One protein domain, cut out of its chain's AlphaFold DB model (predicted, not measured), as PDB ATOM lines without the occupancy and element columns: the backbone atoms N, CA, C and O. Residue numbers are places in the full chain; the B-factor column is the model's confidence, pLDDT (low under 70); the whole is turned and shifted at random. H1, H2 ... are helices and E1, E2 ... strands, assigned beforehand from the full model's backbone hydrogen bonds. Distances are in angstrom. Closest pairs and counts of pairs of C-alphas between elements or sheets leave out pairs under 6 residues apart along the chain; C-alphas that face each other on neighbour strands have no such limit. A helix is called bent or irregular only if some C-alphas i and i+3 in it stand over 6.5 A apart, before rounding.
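What this domain is: This is residues 64 to 231 of the 329 residues of an uncharacterized protein of Dermatophilaceae bacterium (UniProt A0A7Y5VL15). Helix H4 runs through the middle of a rounded, mostly helical body, with the helical hairpin H1 and H2 to one side, H2 packing on H4, and the helical hairpin H6 and H7 on the opposite side, H6 packing on H4. H5 crosses H4 on a third side; on the side away from H5 are H3, with E3 next to it, and the small strand hairpin E1 and E2 near H1 and H2. The printed part has 168 residues, with seven named helices and three named strands in the order H1 H2 H3 E1 E2 E3 H4 H5 H6 H7; the sheet, E1 - E2, is antiparallel. It is compact, with a radius of gyration of the C-alphas of 15.3 A and spans of 44 by 40 by 32 A.

Where its parts are: H1, residues 65 to 74, begins at C-alpha 65 (-11.848, 42.518, 21.662). H2, residues 78 to 93, is 22.0 A long. H3 is residues 103 to 108, E1 114 to 117, E2 120 to 123 and E3 128 to 130. H4, residues 136 to 153, spans 25.5 A from C-alpha 136 (-27.946, 42.132, 28.485). H5 is residues 166 to 177, 16.7 A long. H6, residues 183 to 200, is 25.5 A long, and H7, residues 204 to 219, is 23.8 A long and ends at C-alpha 219 (-15.713, 27.299, 41.328). H3 is only just irregular, C-alphas 104 to 107 being 6.8 A apart; H7 is irregular, C-alphas 205 to 208 being 7.5 A apart.

How they stand to each other: The hub H4 touches four helices, with these closest C-alphas: H2 at Ala 93 and Gly 136, 5.0 A; H3 at Phe 107 and Ala 139, 5.1 A; H5 at Ala 148 and Pro 166, 4.9 A; H6 at Arg 142 and Val 189, 6.0 A. H4 is at a steep tilt of 49 degrees to H5 and about perpendicular, 77 degrees, to H6. The hairpin H1 and H2 has a shallow tilt of 22 degrees, the hairpin H6 and H7 a steep tilt of 42 degrees. H5 and H7 touch only at their ends. In the hairpin E1 and E2, N 115 and O 122 are 2.8 A apart, within hydrogen-bond range. E3 pairs with no named strand; its closest C-alpha to H3 is Arg 129, 4.7 A from Gln 105. Every O i to N i+4 pair is within range in H1, H2, H4, H5 and H6; H7 has 10 of 12, and H3 has 0 of 2 but 2 of 3 O i to N i+3 pairs.

The domain as a whole: The C-alphas farthest apart, of Arg 77 and Glu 205, are 44.1 A apart. The printed part has no cut. The link H4 to H5, 12 residues, is long. Residues 222 to 231 are under 70 in pLDDT.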
ATOM      1  N   SER A  64      -9.566  41.619  17.486       88.69
ATOM      2  CA  SER A  64     -10.205  40.901  18.599       88.69
ATOM      3  C   SER A  64     -10.348  41.780  19.850       88.69
ATOM      4  O   SER A  64      -9.365  42.347  20.342       88.69
ATOM      5  N   PHE A  65     -11.567  41.855  20.390       93.50
ATOM      6  CA  PHE A  65     -11.848  42.518  21.662       93.50
ATOM      7  C   PHE A  65     -11.248  41.752  22.846       93.50
ATOM      8  O   PHE A  65     -10.680  42.375  23.747       93.50
ATOM      9  N   GLU A  66     -11.298  40.413  22.837       93.06
ATOM     10  CA  GLU A  66     -10.638  39.594  23.860       93.06
ATOM     11  C   GLU A  66      -9.145  39.922  23.961       93.06
ATOM     12  O   GLU A  66      -8.634  40.116  25.066       93.06
ATOM     13  N   LEU A  67      -8.442  40.056  22.832       90.75
ATOM     14  CA  LEU A  67      -7.020  40.398  22.842       90.75
ATOM     15  C   LEU A  67      -6.761  41.775  23.476       90.75
ATOM     16  O   LEU A  67      -5.816  41.935  24.254       90.75
ATOM     17  N   ASP A  68      -7.603  42.766  23.184       91.81
ATOM     18  CA  ASP A  68      -7.516  44.092  23.801       91.81
ATOM     19  C   ASP A  68      -7.784  44.036  25.314       91.81
ATOM     20  O   ASP A  68      -7.094  44.704  26.095       91.81
ATOM     21  N   LEU A  69      -8.733  43.205  25.751       94.44
ATOM     22  CA  LEU A  69      -9.035  42.990  27.165       94.44
ATOM     23  C   LEU A  69      -7.892  42.254  27.890       94.44
ATOM     24  O   LEU A  69      -7.501  42.661  28.988       94.44
ATOM     25  N   ARG A  70      -7.277  41.242  27.260       92.94
ATOM     26  CA  ARG A  70      -6.068  40.553  27.759       92.94
ATOM     27  C   ARG A  70      -4.898  41.520  27.907       92.94
ATOM     28  O   ARG A  70      -4.233  41.532  28.942       92.94
ATOM     29  N   ARG A  71      -4.671  42.387  26.913       91.69
ATOM     30  CA  ARG A  71      -3.649  43.445  26.982       91.69
ATOM     31  C   ARG A  71      -3.917  44.399  28.142       91.69
ATOM     32  O   ARG A  71      -2.991  44.709  28.888       91.69
ATOM     33  N   ALA A  72      -5.168  44.816  28.351       92.88
ATOM     34  CA  ALA A  72      -5.533  45.641  29.502       92.88
ATOM     35  C   ALA A  72      -5.221  44.933  30.834       92.88
ATOM     36  O   ALA A  72      -4.635  45.553  31.725       92.88
ATOM     37  N   CYS A  73      -5.515  43.634  30.951       92.69
ATOM     38  CA  CYS A  73      -5.164  42.827  32.125       92.69
ATOM     39  C   CYS A  73      -3.645  42.765  32.354       92.69
ATOM     40  O   CYS A  73      -3.179  42.985  33.475       92.69
ATOM     41  N   ALA A  74      -2.858  42.584  31.291       90.12
ATOM     42  CA  ALA A  74      -1.401  42.517  31.376       90.12
ATOM     43  C   ALA A  74      -0.761  43.816  31.905       90.12
ATOM     44  O   ALA A  74       0.264  43.762  32.584       90.12
ATOM     45  N   THR A  75      -1.381  44.984  31.672       89.31
ATOM     46  CA  THR A  75      -0.889  46.272  32.212       89.31
ATOM     47  C   THR A  75      -1.035  46.408  33.729       89.31
ATOM     48  O   THR A  75      -0.474  47.334  34.313       89.31
ATOM     49  N   ARG A  76      -1.823  45.533  34.373       84.94
ATOM     50  CA  ARG A  76      -2.206  45.597  35.795       84.94
ATOM     51  C   ARG A  76      -2.901  46.897  36.228       84.94
ATOM     52  O   ARG A  76      -3.018  47.173  37.420       84.94
ATOM     53  N   ARG A  77      -3.404  47.701  35.285       89.44
ATOM     54  CA  ARG A  77      -4.148  48.938  35.570       89.44
ATOM     55  C   ARG A  77      -5.650  48.665  35.553       89.44
ATOM     56  O   ARG A  77      -6.255  48.587  34.487       89.44
ATOM     57  N   HIS A  78      -6.278  48.605  36.729       93.25
ATOM     58  CA  HIS A  78      -7.727  48.365  36.846       93.25
ATOM     59  C   HIS A  78      -8.582  49.384  36.075       93.25
ATOM     60  O   HIS A  78      -9.652  49.032  35.591       93.25
ATOM     61  N   ALA A  79      -8.108  50.625  35.911       93.44
ATOM     62  CA  ALA A  79      -8.799  51.636  35.113       93.44
ATOM     63  C   ALA A  79      -8.948  51.221  33.636       93.44
ATOM     64  O   ALA A  79     -10.030  51.364  33.076       93.44
ATOM     65  N   ALA A  80      -7.902  50.649  33.027       92.06
ATOM     66  CA  ALA A  80      -7.941  50.207  31.633       92.06
ATOM     67  C   ALA A  80      -8.911  49.030  31.439       92.06
ATOM     68  O   ALA A  80      -9.686  49.012  30.484       92.06
ATOM     69  N   ILE A  81      -8.907  48.083  32.383       95.69
ATOM     70  CA  ILE A  81      -9.826  46.936  32.395       95.69
ATOM     71  C   ILE A  81     -11.269  47.431  32.533       95.69
ATOM     72  O   ILE A  81     -12.121  47.083  31.722       95.69
ATOM     73  N   ARG A  82     -11.526  48.321  33.500       96.75
ATOM     74  CA  ARG A  82     -12.848  48.913  33.737       96.75
ATOM     75  C   ARG A  82     -13.398  49.613  32.498       96.75
ATOM     76  O   ARG A  82     -14.569  49.426  32.192       96.75
ATOM     77  N   THR A  83     -12.584  50.388  31.783       95.31
ATOM     78  CA  THR A  83     -13.014  51.052  30.542       95.31
ATOM     79  C   THR A  83     -13.480  50.039  29.497       95.31
ATOM     80  O   THR A  83     -14.559  50.204  28.936       95.31
ATOM     81  N   ARG A  84     -12.715  48.961  29.273       95.62
ATOM     82  CA  ARG A  84     -13.072  47.924  28.289       95.62
ATOM     83  C   ARG A  84     -14.307  47.129  28.697       95.62
ATOM     84  O   ARG A  84     -15.201  46.940  27.883       95.62
ATOM     85  N   VAL A  85     -14.395  46.729  29.962       97.31
ATOM     86  CA  VAL A  85     -15.558  46.000  30.483       97.31
ATOM     87  C   VAL A  85     -16.830  46.852  30.409       97.31
ATOM     88  O   VAL A  85     -17.877  46.347  30.019       97.31
ATOM     89  N   ARG A  86     -16.748  48.158  30.699       97.25
ATOM     90  CA  ARG A  86     -17.882  49.084  30.536       97.25
ATOM     91  C   ARG A  86     -18.280  49.283  29.079       97.25
ATOM     92  O   ARG A  86     -19.470  49.338  28.803       97.25
ATOM     93  N   GLN A  87     -17.314  49.372  28.162       96.75
ATOM     94  CA  GLN A  87     -17.589  49.450  26.723       96.75
ATOM     95  C   GLN A  87     -18.375  48.216  26.252       96.75
ATOM     96  O   GLN A  87     -19.377  48.351  25.557       96.75
ATOM     97  N   TYR A  88     -17.957  47.029  26.691       97.94
ATOM     98  CA  TYR A  88     -18.633  45.771  26.385       97.94
ATOM     99  C   TYR A  88     -20.033  45.681  27.006       97.94
ATOM    100  O   TYR A  88     -20.992  45.366  26.308       97.94
ATOM    101  N   ALA A  89     -20.182  46.040  28.284       97.81
ATOM    102  CA  ALA A  89     -21.484  46.075  28.949       97.81
ATOM    103  C   ALA A  89     -22.458  47.062  28.282       97.81
ATOM    104  O   ALA A  89     -23.616  46.723  28.049       97.81
ATOM    105  N   ALA A  90     -21.985  48.261  27.919       96.81
ATOM    106  CA  ALA A  90     -22.793  49.258  27.219       96.81
ATOM    107  C   ALA A  90     -23.255  48.755  25.845       96.81
ATOM    108  O   ALA A  90     -24.406  48.962  25.475       96.81
ATOM    109  N   TRP A  91     -22.384  48.056  25.116       97.06
ATOM    110  CA  TRP A  91     -22.735  47.447  23.837       97.06
ATOM    111  C   TRP A  91     -23.781  46.337  23.979       97.06
ATOM    112  O   TRP A  91     -24.731  46.304  23.206       97.06
ATOM    113  N   LEU A  92     -23.661  45.463  24.983       96.94
ATOM    114  CA  LEU A  92     -24.651  44.410  25.255       96.94
ATOM    115  C   LEU A  92     -26.022  44.958  25.682       96.94
ATOM    116  O   LEU A  92     -27.048  44.327  25.422       96.94
ATOM    117  N   ALA A  93     -26.041  46.127  26.321       95.69
ATOM    118  CA  ALA A  93     -27.260  46.811  26.742       95.69
ATOM    119  C   ALA A  93     -27.888  47.691  25.644       95.69
ATOM    120  O   ALA A  93     -29.026  48.138  25.802       95.69
ATOM    121  N   ASP A  94     -27.184  47.959  24.539       95.38
ATOM    122  CA  ASP A  94     -27.662  48.873  23.499       95.38
ATOM    123  C   ASP A  94     -28.810  48.254  22.683       95.38
ATOM    124  O   ASP A  94     -28.616  47.379  21.835       95.38
ATOM    125  N   GLY A  95     -30.028  48.754  22.907       91.50
ATOM    126  CA  GLY A  95     -31.230  48.335  22.183       91.50
ATOM    127  C   GLY A  95     -31.235  48.689  20.690       91.50
ATOM    128  O   GLY A  95     -32.046  48.142  19.947       91.50
ATOM    129  N   LYS A  96     -30.336  49.569  20.226       92.62
ATOM    130  CA  LYS A  96     -30.160  49.851  18.792       92.62
ATOM    131  C   LYS A  96     -29.344  48.773  18.090       92.62
ATOM    132  O   LYS A  96     -29.552  48.533  16.906       92.62
ATOM    133  N   VAL A  97     -28.414  48.145  18.808       92.44
ATOM    134  CA  VAL A  97     -27.617  47.019  18.302       92.44
ATOM    135  C   VAL A  97     -28.432  45.736  18.391       92.44
ATOM    136  O   VAL A  97     -28.533  44.975  17.429       92.44
ATOM    137  N   TRP A  98     -29.044  45.511  19.551       94.06
ATOM    138  CA  TRP A  98     -29.770  44.290  19.866       94.06
ATOM    139  C   TRP A  98     -31.275  44.495  19.730       94.06
ATOM    140  O   TRP A  98     -32.009  44.571  20.719       94.06
ATOM    141  N   THR A  99     -31.706  44.600  18.478       91.56
ATOM    142  CA  THR A  99     -33.113  44.691  18.084       91.56
ATOM    143  C   THR A  99     -33.808  43.336  18.224       91.56
ATOM    144  O   THR A  99     -33.167  42.316  18.469       91.56
ATOM    145  N   THR A 100     -35.122  43.284  18.002       87.25
ATOM    146  CA  THR A 100     -35.874  42.018  17.944       87.25
ATOM    147  C   THR A 100     -35.305  41.018  16.934       87.25
ATOM    148  O   THR A 100     -35.444  39.821  17.144       87.25
ATOM    149  N   GLN A 101     -34.633  41.486  15.879       86.81
ATOM    150  CA  GLN A 101     -34.037  40.634  14.845       86.81
ATOM    151  C   GLN A 101     -32.666  40.069  15.236       86.81
ATOM    152  O   GLN A 101     -32.257  39.039  14.711       86.81
ATOM    153  N   THR A 102     -31.938  40.742  16.131       91.00
ATOM    154  CA  THR A 102     -30.554  40.390  16.502       91.00
ATOM    155  C   THR A 102     -30.421  39.930  17.954       91.00
ATOM    156  O   THR A 102     -29.372  39.429  18.351       91.00
ATOM    157  N   ALA A 103     -31.477  40.049  18.765       90.94
ATOM    158  CA  ALA A 103     -31.469  39.679  20.180       90.94
ATOM    159  C   ALA A 103     -31.094  38.205  20.427       90.94
ATOM    160  O   ALA A 103     -30.449  37.909  21.431       90.94
ATOM    161  N   GLU A 104     -31.438  37.301  19.508       92.19
ATOM    162  CA  GLU A 104     -31.115  35.865  19.586       92.19
ATOM    163  C   GLU A 104     -29.614  35.567  19.439       92.19
ATOM    164  O   GLU A 104     -29.136  34.527  19.888       92.19
ATOM    165  N   GLN A 105     -28.846  36.493  18.860       94.00
ATOM    166  CA  GLN A 105     -27.389  36.385  18.721       94.00
ATOM    167  C   GLN A 105     -26.654  36.873  19.977       94.00
ATOM    168  O   GLN A 105     -25.479  36.566  20.174       94.00
ATOM    169  N   ARG A 106     -27.333  37.629  20.856       95.44
ATOM    170  CA  ARG A 106     -26.712  38.304  22.008       95.44
ATOM    171  C   ARG A 106     -26.014  37.329  22.958       95.44
ATOM    172  O   ARG A 106     -24.996  37.677  23.546       95.44
ATOM    173  N   PHE A 107     -26.524  36.106  23.095       94.81
ATOM    174  CA  PHE A 107     -25.903  35.084  23.944       94.81
ATOM    175  C   PHE A 107     -24.506  34.658  23.456       94.81
ATOM    176  O   PHE A 107     -23.629  34.372  24.269       94.81
ATOM    177  N   PHE A 108     -24.279  34.666  22.139       93.75
ATOM    178  CA  PHE A 108     -23.012  34.278  21.507       93.75
ATOM    179  C   PHE A 108     -22.016  35.432  21.397       93.75
ATOM    180  O   PHE A 108     -20.910  35.252  20.889       93.75
ATOM    181  N   ALA A 109     -22.380  36.612  21.892       94.94
ATOM    182  CA  ALA A 109     -21.579  37.821  21.832       94.94
ATOM    183  C   ALA A 109     -20.444  37.844  22.862       94.94
ATOM    184  O   ALA A 109     -20.239  38.857  23.516       94.94
ATOM    185  N   THR A 110     -19.716  36.737  23.038       95.12
ATOM    186  CA  THR A 110     -18.607  36.638  23.995       95.12
ATOM    187  C   THR A 110     -17.431  37.532  23.582       95.12
ATOM    188  O   THR A 110     -17.305  37.888  22.406       95.12
ATOM    189  N   PRO A 111     -16.501  37.869  24.499       94.94
ATOM    190  CA  PRO A 111     -15.301  38.624  24.143       94.94
ATOM    191  C   PRO A 111     -14.471  37.980  23.023       94.94
ATOM    192  O   PRO A 111     -13.875  38.707  22.228       94.94
ATOM    193  N   ALA A 112     -14.467  36.644  22.942       89.06
ATOM    194  CA  ALA A 112     -13.808  35.876  21.885       89.06
ATOM    195  C   ALA A 112     -14.473  36.084  20.514       89.06
ATOM    196  O   ALA A 112     -13.785  36.198  19.504       89.06
ATOM    197  N   ASN A 113     -15.805  36.202  20.492       90.12
ATOM    198  CA  ASN A 113     -16.613  36.428  19.293       90.12
ATOM    199  C   ASN A 113     -16.924  37.922  19.045       90.12
ATOM    200  O   ASN A 113     -17.878  38.272  18.351       90.12
ATOM    201  N   THR A 114     -16.147  38.831  19.639       94.00
ATOM    202  CA  THR A 114     -16.359  40.277  19.515       94.00
ATOM    203  C   THR A 114     -15.139  40.947  18.894       94.00
ATOM    204  O   THR A 114     -13.997  40.731  19.305       94.00
ATOM    205  N   LEU A 115     -15.390  41.815  17.920       90.56
ATOM    206  CA  LEU A 115     -14.391  42.627  17.242       90.56
ATOM    207  C   LEU A 115     -14.545  44.097  17.610       90.56
ATOM    208  O   LEU A 115     -15.646  44.587  17.861       90.56
ATOM    209  N   VAL A 116     -13.421  44.799  17.581       91.81
ATOM    210  CA  VAL A 116     -13.328  46.248  17.711       91.81
ATOM    211  C   VAL A 116     -13.199  46.852  16.317       91.81
ATOM    212  O   VAL A 116     -12.245  46.553  15.595       91.81
ATOM    213  N   ASP A 117     -14.147  47.717  15.968       87.81
ATOM    214  CA  ASP A 117     -14.144  48.531  14.754       87.81
ATOM    215  C   ASP A 117     -14.205  50.016  15.145       87.81
ATOM    216  O   ASP A 117     -15.250  50.546  15.535       87.81
ATOM    217  N   GLY A 118     -13.037  50.665  15.154       84.00
ATOM    218  CA  GLY A 118     -12.870  51.984  15.763       84.00
ATOM    219  C   GLY A 118     -13.268  51.967  17.244       84.00
ATOM    220  O   GLY A 118     -12.648  51.276  18.053       84.00
ATOM    221  N   ASP A 119     -14.320  52.714  17.583       82.31
ATOM    222  CA  ASP A 119     -14.889  52.780  18.937       82.31
ATOM    223  C   ASP A 119     -16.095  51.849  19.150       82.31
ATOM    224  O   ASP A 119     -16.629  51.756  20.260       82.31
ATOM    225  N   ARG A 120     -16.539  51.146  18.102       89.69
ATOM    226  CA  ARG A 120     -17.715  50.270  18.141       89.69
ATOM    227  C   ARG A 120     -17.312  48.808  18.284       89.69
ATOM    228  O   ARG A 120     -16.223  48.397  17.885       89.69
ATOM    229  N   LEU A 121     -18.222  48.030  18.860       94.75
ATOM    230  CA  LEU A 121     -18.109  46.579  18.951       94.75
ATOM    231  C   LEU A 121     -19.075  45.921  17.962       94.75
ATOM    232  O   LEU A 121     -20.166  46.442  17.708       94.75
ATOM    233  N   ARG A 122     -18.665  44.785  17.400       93.69
ATOM    234  CA  ARG A 122     -19.483  43.955  16.503       93.69
ATOM    235  C   ARG A 122     -19.148  42.476  16.666       93.69
ATOM    236  O   ARG A 122     -18.054  42.152  17.119       93.69
ATOM    237  N   LEU A 123     -20.065  41.597  16.273       91.56
ATOM    238  CA  LEU A 123     -19.825  40.151  16.260       91.56
ATOM    239  C   LEU A 123     -18.797  39.772  15.187       91.56
ATOM    240  O   LEU A 123     -18.826  40.333  14.090       91.56
ATOM    241  N   ALA A 124     -17.907  38.831  15.513       87.50
ATOM    242  CA  ALA A 124     -16.998  38.218  14.545       87.50
ATOM    243  C   ALA A 124     -17.744  37.187  13.685       87.50
ATOM    244  O   ALA A 124     -17.705  37.256  12.458       87.50
ATOM    245  N   ASP A 125     -18.475  36.298  14.353       85.06
ATOM    246  CA  ASP A 125     -19.351  35.286  13.782       85.06
ATOM    247  C   ASP A 125     -20.809  35.539  14.230       85.06
ATOM    248  O   ASP A 125     -21.163  35.270  15.386       85.06
ATOM    249  N   PRO A 126     -21.667  36.081  13.342       89.00
ATOM    250  CA  PRO A 126     -23.091  36.280  13.602       89.00
ATOM    251  C   PRO A 126     -23.964  35.068  13.210       89.00
ATOM    252  O   PRO A 126     -25.194  35.190  13.202       89.00
ATOM    253  N   SER A 127     -23.364  33.927  12.842       88.12
ATOM    254  CA  SER A 127     -24.099  32.744  12.369       88.12
ATOM    255  C   SER A 127     -24.968  32.098  13.444       88.12
ATOM    256  O   SER A 127     -26.035  31.579  13.121       88.12
ATOM    257  N   TRP A 128     -24.531  32.151  14.703       92.06
ATOM    258  CA  TRP A 128     -25.170  31.478  15.829       92.06
ATOM    259  C   TRP A 128     -26.340  32.264  16.414       92.06
ATOM    260  O   TRP A 128     -26.244  33.464  16.689       92.06
ATOM    261  N   ARG A 129     -27.444  31.559  16.663       94.06
ATOM    262  CA  ARG A 129     -28.670  32.088  17.262       94.06
ATOM    263  C   ARG A 129     -29.217  31.114  18.291       94.06
ATOM    264  O   ARG A 129     -29.044  29.900  18.187       94.06
ATOM    265  N   ARG A 130     -29.873  31.665  19.308       93.12
ATOM    266  CA  ARG A 130     -30.594  30.890  20.311       93.12
ATOM    267  C   ARG A 130     -31.998  31.446  20.452       93.12
ATOM    268  O   ARG A 130     -32.166  32.648  20.651       93.12
ATOM    269  N   THR A 131     -32.988  30.566  20.426       89.94
ATOM    270  CA  THR A 131     -34.375  30.938  20.676       89.94
ATOM    271  C   THR A 131     -34.551  31.432  22.113       89.94
ATOM    272  O   THR A 131     -33.973  30.914  23.077       89.94
ATOM    273  N   GLY A 132     -35.365  32.474  22.267       84.56
ATOM    274  CA  GLY A 132     -35.597  33.134  23.547       84.56
ATOM    275  C   GLY A 132     -34.595  34.253  23.841       84.56
ATOM    276  O   GLY A 132     -33.389  34.139  23.627       84.56
ATOM    277  N   VAL A 133     -35.113  35.367  24.360       78.94
ATOM    278  CA  VAL A 133     -34.324  36.583  24.581       78.94
ATOM    279  C   VAL A 133     -33.499  36.459  25.859       78.94
ATOM    280  O   VAL A 133     -34.044  36.360  26.958       78.94
ATOM    281  N   VAL A 134     -32.175  36.529  25.715       89.75
ATOM    282  CA  VAL A 134     -31.244  36.640  26.843       89.75
ATOM    283  C   VAL A 134     -31.064  38.112  27.214       89.75
ATOM    284  O   VAL A 134     -30.857  38.979  26.354       89.75
ATOM    285  N   SER A 135     -31.157  38.416  28.510       93.38
ATOM    286  CA  SER A 135     -30.942  39.776  29.014       93.38
ATOM    287  C   SER A 135     -29.505  40.251  28.741       93.38
ATOM    288  O   SER A 135     -28.584  39.444  28.616       93.38
ATOM    289  N   GLY A 136     -29.297  41.569  28.638       95.12
ATOM    290  CA  GLY A 136     -27.946  42.132  28.485       95.12
ATOM    291  C   GLY A 136     -27.021  41.736  29.640       95.12
ATOM    292  O   GLY A 136     -25.859  41.407  29.412       95.12
ATOM    293  N   ASP A 137     -27.566  41.667  30.855       96.94
ATOM    294  CA  ASP A 137     -26.838  41.261  32.058       96.94
ATOM    295  C   ASP A 137     -26.416  39.786  32.014       96.94
ATOM    296  O   ASP A 137     -25.280  39.460  32.352       96.94
ATOM    297  N   ASP A 138     -27.287  38.890  31.543       96.56
ATOM    298  CA  ASP A 138     -26.957  37.466  31.405       96.56
ATOM    299  C   ASP A 138     -25.912  37.229  30.309       96.56
ATOM    300  O   ASP A 138     -24.987  36.440  30.501       96.56
ATOM    301  N   ALA A 139     -26.004  37.953  29.188       96.81
ATOM    302  CA  ALA A 139     -24.986  37.924  28.138       96.81
ATOM    303  C   ALA A 139     -23.636  38.479  28.633       96.81
ATOM    304  O   ALA A 139     -22.572  37.956  28.289       96.81
ATOM    305  N   LEU A 140     -23.667  39.505  29.492       98.06
ATOM    306  CA  LEU A 140     -22.469  40.054  30.122       98.06
ATOM    307  C   LEU A 140     -21.827  39.025  31.054       98.06
ATOM    308  O   LEU A 140     -20.628  38.778  30.938       98.06
ATOM    309  N   VAL A 141     -22.609  38.386  31.931       98.19
ATOM    310  CA  VAL A 141     -22.118  37.324  32.824       98.19
ATOM    311  C   VAL A 141     -21.546  36.161  32.016       98.19
ATOM    312  O   VAL A 141     -20.417  35.754  32.284       98.19
ATOM    313  N   ARG A 142     -22.254  35.685  30.983       96.88
ATOM    314  CA  ARG A 142     -21.775  34.651  30.049       96.88
ATOM    315  C   ARG A 142     -20.413  35.006  29.466       96.88
ATOM    316  O   ARG A 142     -19.467  34.231  29.596       96.88
ATOM    317  N   GLY A 143     -20.301  36.180  28.850       96.88
ATOM    318  CA  GLY A 143     -19.074  36.607  28.184       96.88
ATOM    319  C   GLY A 143     -17.902  36.828  29.141       96.88
ATOM    320  O   GLY A 143     -16.781  36.419  28.845       96.88
ATOM    321  N   LEU A 144     -18.148  37.434  30.307       97.75
ATOM    322  CA  LEU A 144     -17.113  37.633  31.325       97.75
ATOM    323  C   LEU A 144     -16.646  36.306  31.931       97.75
ATOM    324  O   LEU A 144     -15.454  36.158  32.187       97.75
ATOM    325  N   ARG A 145     -17.553  35.340  32.100       96.06
ATOM    326  CA  ARG A 145     -17.237  33.996  32.593       96.06
ATOM    327  C   ARG A 145     -16.462  33.168  31.574       96.06
ATOM    328  O   ARG A 145     -15.518  32.480  31.952       96.06
ATOM    329  N   ASP A 146     -16.798  33.277  30.287       94.00
ATOM    330  CA  ASP A 146     -15.989  32.722  29.189       94.00
ATOM    331  C   ASP A 146     -14.562  33.263  29.228       94.00
ATOM    332  O   ASP A 146     -13.589  32.511  29.273       94.00
ATOM    333  N   PHE A 147     -14.451  34.591  29.277       94.94
ATOM    334  CA  PHE A 147     -13.178  35.286  29.294       94.94
ATOM    335  C   PHE A 147     -12.357  34.924  30.527       94.94
ATOM    336  O   PHE A 147     -11.164  34.668  30.405       94.94
ATOM    337  N   ALA A 148     -12.978  34.866  31.706       94.56
ATOM    338  CA  ALA A 148     -12.310  34.481  32.941       94.56
ATOM    339  C   ALA A 148     -11.733  33.062  32.844       94.56
ATOM    340  O   ALA A 148     -10.552  32.872  33.139       94.56
ATOM    341  N   ARG A 149     -12.519  32.090  32.356       91.50
ATOM    342  CA  ARG A 149     -12.044  30.717  32.118       91.50
ATOM    343  C   ARG A 149     -10.864  30.699  31.147       91.50
ATOM    344  O   ARG A 149      -9.812  30.169  31.488       91.50
ATOM    345  N   ARG A 150     -10.994  31.348  29.984       88.81
ATOM    346  CA  ARG A 150      -9.941  31.401  28.952       88.81
ATOM    347  C   ARG A 150      -8.683  32.151  29.400       88.81
ATOM    348  O   ARG A 150      -7.586  31.800  28.971       88.81
ATOM    349  N   LEU A 151      -8.815  33.203  30.208       90.44
ATOM    350  CA  LEU A 151      -7.690  33.995  30.718       90.44
ATOM    351  C   LEU A 151      -6.876  33.202  31.742       90.44
ATOM    352  O   LEU A 151      -5.646  33.251  31.722       90.44
ATOM    353  N   LEU A 152      -7.569  32.500  32.642       89.38
ATOM    354  CA  LEU A 152      -6.943  31.684  33.677       89.38
ATOM    355  C   LEU A 152      -6.330  30.415  33.075       89.38
ATOM    356  O   LEU A 152      -5.184  30.101  33.388       89.38
ATOM    357  N   ALA A 153      -7.023  29.760  32.137       84.62
ATOM    358  CA  ALA A 153      -6.516  28.583  31.431       84.62
ATOM    359  C   ALA A 153      -5.219  28.862  30.650       84.62
ATOM    360  O   ALA A 153      -4.313  28.034  30.631       84.62
ATOM    361  N   SER A 154      -5.091  30.040  30.031       80.62
ATOM    362  CA  SER A 154      -3.884  30.403  29.275       80.62
ATOM    363  C   SER A 154      -2.716  30.867  30.155       80.62
ATOM    364  O   SER A 154      -1.631  31.142  29.643       80.62
ATOM    365  N   GLY A 155      -2.920  31.054  31.464       74.69
ATOM    366  CA  GLY A 155      -1.897  31.586  32.371       74.69
ATOM    367  C   GLY A 155      -1.384  32.981  31.985       74.69
ATOM    368  O   GLY A 155      -0.240  33.336  32.289       74.69
ATOM    369  N   SER A 156      -2.196  33.772  31.276       80.69
ATOM    370  CA  SER A 156      -1.800  35.107  30.822       80.69
ATOM    371  C   SER A 156      -1.611  36.068  32.000       80.69
ATOM    372  O   SER A 156      -2.221  35.932  33.056       80.69
ATOM    373  N   ALA A 157      -0.777  37.096  31.819       86.00
ATOM    374  CA  ALA A 157      -0.544  38.089  32.863       86.00
ATOM    375  C   ALA A 157      -1.837  38.846  33.228       86.00
ATOM    376  O   ALA A 157      -2.462  39.474  32.374       86.00
ATOM    377  N   HIS A 158      -2.192  38.843  34.515       89.50
ATOM    378  CA  HIS A 158      -3.373  39.525  35.045       89.50
ATOM    379  C   HIS A 158      -3.106  40.136  36.439       89.50
ATOM    380  O   HIS A 158      -2.143  39.743  37.104       89.50
ATOM    381  N   PRO A 159      -3.901  41.128  36.896       89.12
ATOM    382  CA  PRO A 159      -3.682  41.794  38.186       89.12
ATOM    383  C   PRO A 159      -4.188  41.010  39.402       89.12
ATOM    384  O   PRO A 159      -3.796  41.322  40.524       89.12
ATOM    385  N   TRP A 160      -5.077  40.034  39.206       91.50
ATOM    386  CA  TRP A 160      -5.683  39.273  40.303       91.50
ATOM    387  C   TRP A 160      -4.741  38.214  40.882       91.50
ATOM    388  O   TRP A 160      -3.733  37.857  40.269       91.50
ATOM    389  N   ARG A 161      -5.091  37.707  42.070       87.12
ATOM    390  CA  ARG A 161      -4.402  36.577  42.707       87.12
ATOM    391  C   ARG A 161      -4.468  35.333  41.816       87.12
ATOM    392  O   ARG A 161      -5.445  35.146  41.105       87.12
ATOM    393  N   VAL A 162      -3.456  34.477  41.893       79.00
ATOM    394  CA  VAL A 162      -3.357  33.252  41.077       79.00
ATOM    395  C   VAL A 162      -4.452  32.240  41.433       79.00
ATOM    396  O   VAL A 162      -4.940  31.530  40.567       79.00
ATOM    397  N   THR A 163      -4.912  32.230  42.686       83.38
ATOM    398  CA  THR A 163      -6.005  31.358  43.147       83.38
ATOM    399  C   THR A 163      -7.401  31.901  42.844       83.38
ATOM    400  O   THR A 163      -8.363  31.423  43.441       83.38
ATOM    401  N   VAL A 164      -7.532  32.964  42.042       92.31
ATOM    402  CA  VAL A 164      -8.853  33.502  41.692       92.31
ATOM    403  C   VAL A 164      -9.593  32.477  40.840       92.31
ATOM    404  O   VAL A 164      -9.024  31.912  39.907       92.31
ATOM    405  N   THR A 165     -10.850  32.218  41.175       93.69
ATOM    406  CA  THR A 165     -11.690  31.307  40.391       93.69
ATOM    407  C   THR A 165     -12.330  32.068  39.225       93.69
ATOM    408  O   THR A 165     -12.451  33.300  39.288       93.69
ATOM    409  N   PRO A 166     -12.755  31.389  38.144       94.50
ATOM    410  CA  PRO A 166     -13.469  32.064  37.066       94.50
ATOM    411  C   PRO A 166     -14.715  32.821  37.539       94.50
ATOM    412  O   PRO A 166     -14.958  33.935  37.071       94.50
ATOM    413  N   ASP A 167     -15.466  32.279  38.498       96.06
ATOM    414  CA  ASP A 167     -16.666  32.935  39.028       96.06
ATOM    415  C   ASP A 167     -16.320  34.166  39.881       96.06
ATOM    416  O   ASP A 167     -16.911  35.232  39.697       96.06
ATOM    417  N   GLU A 168     -15.296  34.087  40.740       96.38
ATOM    418  CA  GLU A 168     -14.798  35.243  41.503       96.38
ATOM    419  C   GLU A 168     -14.313  36.372  40.582       96.38
ATOM    420  O   GLU A 168     -14.564  37.563  40.821       96.38
ATOM    421  N   LEU A 169     -13.619  36.005  39.501       95.81
ATOM    422  CA  LEU A 169     -13.159  36.952  38.497       95.81
ATOM    423  C   LEU A 169     -14.341  37.563  37.732       95.81
ATOM    424  O   LEU A 169     -14.369  38.775  37.523       95.81
ATOM    425  N   THR A 170     -15.347  36.762  37.383       97.69
ATOM    426  CA  THR A 170     -16.580  37.222  36.726       97.69
ATOM    427  C   THR A 170     -17.323  38.239  37.587       97.69
ATOM    428  O   THR A 170     -17.689  39.303  37.091       97.69
ATOM    429  N   ILE A 171     -17.479  37.971  38.888       97.69
ATOM    430  CA  ILE A 171     -18.086  38.905  39.849       97.69
ATOM    431  C   ILE A 171     -17.286  40.212  39.901       97.69
ATOM    432  O   ILE A 171     -17.848  41.308  39.825       97.69
ATOM    433  N   THR A 172     -15.956  40.107  39.968       96.69
ATOM    434  CA  THR A 172     -15.068  41.274  40.001       96.69
ATOM    435  C   THR A 172     -15.197  42.118  38.733       96.69
ATOM    436  O   THR A 172     -15.326  43.338  38.823       96.69
ATOM    437  N   LEU A 173     -15.205  41.497  37.551       97.50
ATOM    438  CA  LEU A 173     -15.369  42.191  36.272       97.50
ATOM    439  C   LEU A 173     -16.778  42.788  36.136       97.50
ATOM    440  O   LEU A 173     -16.902  43.954  35.766       97.50
ATOM    441  N   GLY A 174     -17.825  42.057  36.523       97.12
ATOM    442  CA  GLY A 174     -19.204  42.553  36.536       97.12
ATOM    443  C   GLY A 174     -19.354  43.812  37.393       97.12
ATOM    444  O   GLY A 174     -19.916  44.811  36.940       97.12
ATOM    445  N   SER A 175     -18.714  43.844  38.566       97.12
ATOM    446  CA  SER A 175     -18.705  45.036  39.426       97.12
ATOM    447  C   SER A 175     -18.066  46.263  38.755       97.12
ATOM    448  O   SER A 175     -18.483  47.396  38.995       97.12
ATOM    449  N   MET A 176     -17.095  46.072  37.847       97.06
ATOM    450  CA  MET A 176     -16.496  47.174  37.081       97.06
ATOM    451  C   MET A 176     -17.481  47.787  36.076       97.06
ATOM    452  O   MET A 176     -17.396  48.993  35.807       97.06
ATOM    453  N   ALA A 177     -18.413  46.980  35.558       96.44
ATOM    454  CA  ALA A 177     -19.531  47.418  34.721       96.44
ATOM    455  C   ALA A 177     -20.686  48.041  35.525       96.44
ATOM    456  O   ALA A 177     -21.555  48.666  34.930       96.44
ATOM    457  N   GLY A 178     -20.686  47.907  36.855       95.81
ATOM    458  CA  GLY A 178     -21.810  48.306  37.706       95.81
ATOM    459  C   GLY A 178     -22.885  47.225  37.862       95.81
ATOM    460  O   GLY A 178     -23.954  47.526  38.379       95.81
ATOM    461  N   LEU A 179     -22.607  45.983  37.448       97.19
ATOM    462  CA  LEU A 179     -23.508  44.846  37.610       97.19
ATOM    463  C   LEU A 179     -23.175  44.067  38.889       97.19
ATOM    464  O   LEU A 179     -22.033  43.648  39.099       97.19
ATOM    465  N   THR A 180     -24.182  43.821  39.726       97.19
ATOM    466  CA  THR A 180     -24.068  42.911  40.873       97.19
ATOM    467  C   THR A 180     -24.349  41.483  40.419       97.19
ATOM    468  O   THR A 180     -25.499  41.062  40.335       97.19
ATOM    469  N   VAL A 181     -23.288  40.734  40.122       96.75
ATOM    470  CA  VAL A 181     -23.392  39.326  39.715       96.75
ATOM    471  C   VAL A 181     -23.739  38.467  40.930       96.75
ATOM    472  O   VAL A 181     -22.996  38.455  41.912       96.75
ATOM    473  N   THR A 182     -24.861  37.750  40.864       96.44
ATOM    474  CA  THR A 182     -25.290  36.812  41.912       96.44
ATOM    475  C   THR A 182     -25.060  35.364  41.489       96.44
ATOM    476  O   THR A 182     -24.988  35.050  40.299       96.44
ATOM    477  N   GLU A 183     -25.008  34.457  42.462       94.75
ATOM    478  CA  GLU A 183     -24.916  33.012  42.213       94.75
ATOM    479  C   GLU A 183     -26.073  32.504  41.336       94.75
ATOM    480  O   GLU A 183     -25.867  31.720  40.416       94.75
ATOM    481  N   ALA A 184     -27.282  33.045  41.525       95.69
ATOM    482  CA  ALA A 184     -28.441  32.711  40.700       95.69
ATOM    483  C   ALA A 184     -28.282  33.140  39.226       95.69
ATOM    484  O   ALA A 184     -28.833  32.492  38.334       95.69
ATOM    485  N   MET A 185     -27.548  34.226  38.948       97.12
ATOM    486  CA  MET A 185     -27.212  34.614  37.571       97.12
ATOM    487  C   MET A 185     -26.215  33.635  36.960       97.12
ATOM    488  O   MET A 185     -26.427  33.181  35.838       97.12
ATOM    489  N   ILE A 186     -25.172  33.270  37.712       96.88
ATOM    490  CA  ILE A 186     -24.165  32.301  37.268       96.88
ATOM    491  C   ILE A 186     -24.821  30.949  36.972       96.88
ATOM    492  O   ILE A 186     -24.640  30.423  35.878       96.88
ATOM    493  N   ALA A 187     -25.657  30.435  37.877       96.31
ATOM    494  CA  ALA A 187     -26.369  29.173  37.687       96.31
ATOM    495  C   ALA A 187     -27.305  29.200  36.468       96.31
ATOM    496  O   ALA A 187     -27.347  28.250  35.685       96.31
ATOM    497  N   ARG A 188     -28.028  30.310  36.256       96.00
ATOM    498  CA  ARG A 188     -28.895  30.479  35.082       96.00
ATOM    499  C   ARG A 188     -28.093  30.469  33.782       96.00
ATOM    500  O   ARG A 188     -28.495  29.785  32.846       96.00
ATOM    501  N   VAL A 189     -26.985  31.203  33.728       96.44
ATOM    502  CA  VAL A 189     -26.104  31.251  32.553       96.44
ATOM    503  C   VAL A 189     -25.444  29.897  32.301       96.44
ATOM    504  O   VAL A 189     -25.445  29.444  31.162       96.44
ATOM    505  N   ALA A 190     -24.950  29.224  33.341       96.00
ATOM    506  CA  ALA A 190     -24.331  27.904  33.234       96.00
ATOM    507  C   ALA A 190     -25.307  26.852  32.685       96.00
ATOM    508  O   ALA A 190     -24.920  26.035  31.853       96.00
ATOM    509  N   ARG A 191     -26.586  26.916  33.080       95.75
ATOM    510  CA  ARG A 191     -27.640  26.067  32.509       95.75
ATOM    511  C   ARG A 191     -27.849  26.329  31.022       95.75
ATOM    512  O   ARG A 191     -27.919  25.378  30.262       95.75
ATOM    513  N   ILE A 192     -27.897  27.595  30.601       94.94
ATOM    514  CA  ILE A 192     -28.030  27.929  29.175       94.94
ATOM    515  C   ILE A 192     -26.793  27.461  28.389       94.94
ATOM    516  O   ILE A 192     -26.928  26.919  27.299       94.94
ATOM    517  N   GLU A 193     -25.586  27.629  28.937       94.25
ATOM    518  CA  GLU A 193     -24.356  27.099  28.332       94.25
ATOM    519  C   GLU A 193     -24.405  25.570  28.185       94.25
ATOM    520  O   GLU A 193     -24.020  25.061  27.137       94.25
ATOM    521  N   ALA A 194     -24.898  24.850  29.198       93.94
ATOM    522  CA  ALA A 194     -25.043  23.395  29.160       93.94
ATOM    523  C   ALA A 194     -26.119  22.936  28.160       93.94
ATOM    524  O   ALA A 194     -25.892  21.984  27.420       93.94
ATOM    525  N   GLU A 195     -27.253  23.642  28.069       93.50
ATOM    526  CA  GLU A 195     -28.271  23.416  27.030       93.50
ATOM    527  C   GLU A 195     -27.659  23.550  25.628       93.50
ATOM    528  O   GLU A 195     -27.832  22.668  24.789       93.50
ATOM    529  N   VAL A 196     -26.898  24.621  25.383       91.75
ATOM    530  CA  VAL A 196     -26.236  24.845  24.089       91.75
ATOM    531  C   VAL A 196     -25.192  23.765  23.811       91.75
ATOM    532  O   VAL A 196     -25.198  23.208  22.720       91.75
ATOM    533  N   ALA A 197     -24.337  23.430  24.782       90.31
ATOM    534  CA  ALA A 197     -23.317  22.393  24.625       90.31
ATOM    535  C   ALA A 197     -23.936  21.018  24.327       90.31
ATOM    536  O   ALA A 197     -23.599  20.414  23.318       90.31
ATOM    537  N   SER A 198     -24.922  20.580  25.118       91.56
ATOM    538  CA  SER A 198     -25.619  19.298  24.905       91.56
ATOM    539  C   SER A 198     -26.306  19.208  23.535       91.56
ATOM    540  O   SER A 198     -26.325  18.147  22.915       91.56
ATOM    541  N   THR A 199     -26.823  20.336  23.033       90.94
ATOM    542  CA  THR A 199     -27.430  20.432  21.697       90.94
ATOM    543  C   THR A 199     -26.371  20.338  20.597       90.94
ATOM    544  O   THR A 199     -26.578  19.658  19.595       90.94
ATOM    545  N   VAL A 200     -25.229  21.012  20.766       87.19
ATOM    546  CA  VAL A 200     -24.137  20.993  19.782       87.19
ATOM    547  C   VAL A 200     -23.474  19.616  19.715       87.19
ATOM    548  O   VAL A 200     -23.216  19.124  18.618       87.19
ATOM    549  N   ASP A 201     -23.288  18.969  20.865       85.44
ATOM    550  CA  ASP A 201     -22.710  17.627  20.985       85.44
ATOM    551  C   ASP A 201     -23.685  16.516  20.542       85.44
ATOM    552  O   ASP A 201     -23.287  15.359  20.392       85.44
ATOM    553  N   GLY A 202     -24.965  16.852  20.329       84.88
ATOM    554  CA  GLY A 202     -26.020  15.909  19.949       84.88
ATOM    555  C   GLY A 202     -26.394  14.919  21.059       84.88
ATOM    556  O   GLY A 202     -26.894  13.837  20.759       84.88
ATOM    557  N   ARG A 203     -26.126  15.272  22.324       87.69
ATOM    558  CA  ARG A 203     -26.349  14.441  23.522       87.69
ATOM    559  C   ARG A 203     -27.165  15.203  24.567       87.69
ATOM    560  O   ARG A 203     -26.619  15.662  25.575       87.69
ATOM    561  N   PRO A 204     -28.475  15.399  24.342       86.12
ATOM    562  CA  PRO A 204     -29.338  16.110  25.287       86.12
ATOM    563  C   PRO A 204     -29.415  15.434  26.668       86.12
ATOM    564  O   PRO A 204     -29.685  16.105  27.666       86.12
ATOM    565  N   GLU A 205     -29.173  14.125  26.746       90.56
ATOM    566  CA  GLU A 205     -29.125  13.345  27.983       90.56
ATOM    567  C   GLU A 205     -27.987  13.758  28.929       90.56
ATOM    568  O   GLU A 205     -28.154  13.661  30.146       90.56
ATOM    569  N   ASP A 206     -26.892  14.304  28.393       92.00
ATOM    570  CA  ASP A 206     -25.700  14.693  29.158       92.00
ATOM    571  C   ASP A 206     -25.853  16.081  29.818       92.00
ATOM    572  O   ASP A 206     -24.958  16.548  30.523       92.00
ATOM    573  N   LEU A 207     -26.992  16.766  29.635       91.44
ATOM    574  CA  LEU A 207     -27.226  18.117  30.166       91.44
ATOM    575  C   LEU A 207     -26.941  18.246  31.676       91.44
ATOM    576  O   LEU A 207     -26.264  19.211  32.048       91.44
ATOM    577  N   PRO A 208     -27.414  17.343  32.565       94.06
ATOM    578  CA  PRO A 208     -27.135  17.453  33.996       94.06
ATOM    579  C   PRO A 208     -25.637  17.371  34.313       94.06
ATOM    580  O   PRO A 208     -25.147  18.166  35.114       94.06
ATOM    581  N   GLU A 209     -24.913  16.471  33.646       92.56
ATOM    582  CA  GLU A 209     -23.468  16.287  33.823       92.56
ATOM    583  C   GLU A 209     -22.690  17.502  33.299       92.56
ATOM    584  O   GLU A 209     -21.812  18.033  33.980       92.56
ATOM    585  N   LEU A 210     -23.057  18.013  32.119       89.94
ATOM    586  CA  LEU A 210     -22.458  19.220  31.550       89.94
ATOM    587  C   LEU A 210     -22.704  20.448  32.429       89.94
ATOM    588  O   LEU A 210     -21.814  21.288  32.565       89.94
ATOM    589  N   LEU A 211     -23.882  20.563  33.046       94.25
ATOM    590  CA  LEU A 211     -24.190  21.640  33.983       94.25
ATOM    591  C   LEU A 211     -23.342  21.542  35.254       94.25
ATOM    592  O   LEU A 211     -22.749  22.546  35.656       94.25
ATOM    593  N   GLU A 212     -23.272  20.363  35.870       93.69
ATOM    594  CA  GLU A 212     -22.458  20.123  37.065       93.69
ATOM    595  C   GLU A 212     -20.991  20.458  36.790       93.69
ATOM    596  O   GLU A 212     -20.422  21.338  37.441       93.69
ATOM    597  N   ARG A 213     -20.428  19.892  35.718       90.50
ATOM    598  CA  ARG A 213     -19.061  20.174  35.270       90.50
ATOM    599  C   ARG A 213     -18.831  21.663  35.020       90.50
ATOM    600  O   ARG A 213     -17.786  22.206  35.381       90.50
ATOM    601  N   ASN A 214     -19.787  22.345  34.393       90.69
ATOM    602  CA  ASN A 214     -19.673  23.770  34.110       90.69
ATOM    603  C   ASN A 214     -19.647  24.605  35.404       90.69
ATOM    604  O   ASN A 214     -18.851  25.541  35.522       90.69
ATOM    605  N   LEU A 215     -20.474  24.271  36.395       93.69
ATOM    606  CA  LEU A 215     -20.466  24.937  37.700       93.69
ATOM    607  C   LEU A 215     -19.165  24.666  38.464       93.69
ATOM    608  O   LEU A 215     -18.554  25.610  38.963       93.69
ATOM    609  N   GLU A 216     -18.693  23.421  38.487       90.94
ATOM    610  CA  GLU A 216     -17.422  23.051  39.117       90.94
ATOM    611  C   GLU A 216     -16.234  23.808  38.507       90.94
ATOM    612  O   GLU A 216     -15.418  24.376  39.235       90.94
ATOM    613  N   GLN A 217     -16.170  23.917  37.177       87.00
ATOM    614  CA  GLN A 217     -15.138  24.703  36.490       87.00
ATOM    615  C   GLN A 217     -15.169  26.190  36.865       87.00
ATOM    616  O   GLN A 217     -14.131  26.849  36.860       87.00
ATOM    617  N   GLY A 218     -16.343  26.744  37.181       87.75
ATOM    618  CA  GLY A 218     -16.471  28.122  37.661       87.75
ATOM    619  C   GLY A 218     -15.932  28.316  39.079       87.75
ATOM    620  O   GLY A 218     -15.324  29.348  39.387       87.75
ATOM    621  N   GLN A 219     -16.107  27.296  39.921       88.94
ATOM    622  CA  GLN A 219     -15.713  27.299  41.328       88.94
ATOM    623  C   GLN A 219     -14.239  26.947  41.539       88.94
ATOM    624  O   GLN A 219     -13.637  27.408  42.509       88.94
ATOM    625  N   PHE A 220     -13.630  26.171  40.643       82.75
ATOM    626  CA  PHE A 220     -12.262  25.683  40.805       82.75
ATOM    627  C   PHE A 220     -11.361  26.073  39.631       82.75
ATOM    628  O   PHE A 220     -11.648  25.804  38.473       82.75
ATOM    629  N   ALA A 221     -10.189  26.639  39.936       71.38
ATOM    630  CA  ALA A 221      -9.174  26.991  38.935       71.38
ATOM    631  C   ALA A 221      -8.224  25.825  38.564       71.38
ATOM    632  O   ALA A 221      -7.196  26.059  37.937       71.38
ATOM    633  N   ARG A 222      -8.501  24.589  39.012       61.62
ATOM    634  CA  ARG A 222      -7.553  23.458  38.919       61.62
ATOM    635  C   ARG A 222      -7.605  22.710  37.587       61.62
ATOM    636  O   ARG A 222      -6.553  22.294  37.120       61.62
ATOM    637  N   ASP A 223      -8.781  22.637  36.967       63.56
ATOM    638  CA  ASP A 223      -9.034  21.806  35.782       63.56
ATOM    639  C   ASP A 223      -9.702  22.620  34.667       63.56
ATOM    640  O   ASP A 223     -10.715  22.232  34.079       63.56
ATOM    641  N   LEU A 224      -9.160  23.812  34.404       67.56
ATOM    642  CA  LEU A 224      -9.650  24.633  33.305       67.56
ATOM    643  C   LEU A 224      -9.202  24.019  31.974       67.56
ATOM    644  O   LEU A 224      -8.008  23.750  31.814       67.56
ATOM    645  N   PRO A 225     -10.123  23.811  31.015       59.81
ATOM    646  CA  PRO A 225      -9.746  23.312  29.705       59.81
ATOM    647  C   PRO A 225      -8.775  24.304  29.065       59.81
ATOM    648  O   PRO A 225      -9.065  25.497  28.944       59.81
ATOM    649  N   ALA A 226      -7.605  23.800  28.685       56.22
ATOM    650  CA  ALA A 226      -6.709  24.522  27.804       56.22
ATOM    651  C   ALA A 226      -7.458  24.781  26.490       56.22
ATOM    652  O   ALA A 226      -8.008  23.827  25.939       56.22
ATOM    653  N   PRO A 227      -7.517  26.023  25.976       52.94
ATOM    654  CA  PRO A 227      -7.896  26.210  24.587       52.94
ATOM    655  C   PRO A 227      -6.933  25.390  23.726       52.94
ATOM    656  O   PRO A 227      -5.721  25.416  23.972       52.94
ATOM    657  N   ASP A 228      -7.456  24.686  22.727       46.59
ATOM    658  CA  ASP A 228      -6.618  24.186  21.646       46.59
ATOM    659  C   ASP A 228      -5.851  25.398  21.094       46.59
ATOM    660  O   ASP A 228      -6.455  26.428  20.796       46.59
ATOM    661  N   GLU A 229      -4.517  25.307  21.080       48.59
ATOM    662  CA  GLU A 229      -3.546  26.397  20.847       48.59
ATOM    663  C   GLU A 229      -3.042  27.198  22.073       48.59
ATOM    664  O   GLU A 229      -2.757  28.394  21.973       48.59
ATOM    665  N   ILE A 230      -2.770  26.562  23.223       50.50
ATOM    666  CA  ILE A 230      -1.807  27.169  24.166       50.50
ATOM    667  C   ILE A 230      -0.394  27.074  23.571       50.50
ATOM    668  O   ILE A 230       0.231  26.012  23.544       50.50
ATOM    669  N   GLY A 231       0.157  28.207  23.133       51.78
ATOM    670  CA  GLY A 231       1.553  28.278  22.702       51.78
ATOM    671  C   GLY A 231       2.523  27.887  23.833       51.78
ATOM    672  O   GLY A 231       2.353  28.288  24.984       51.78
TER     673      GLY A 231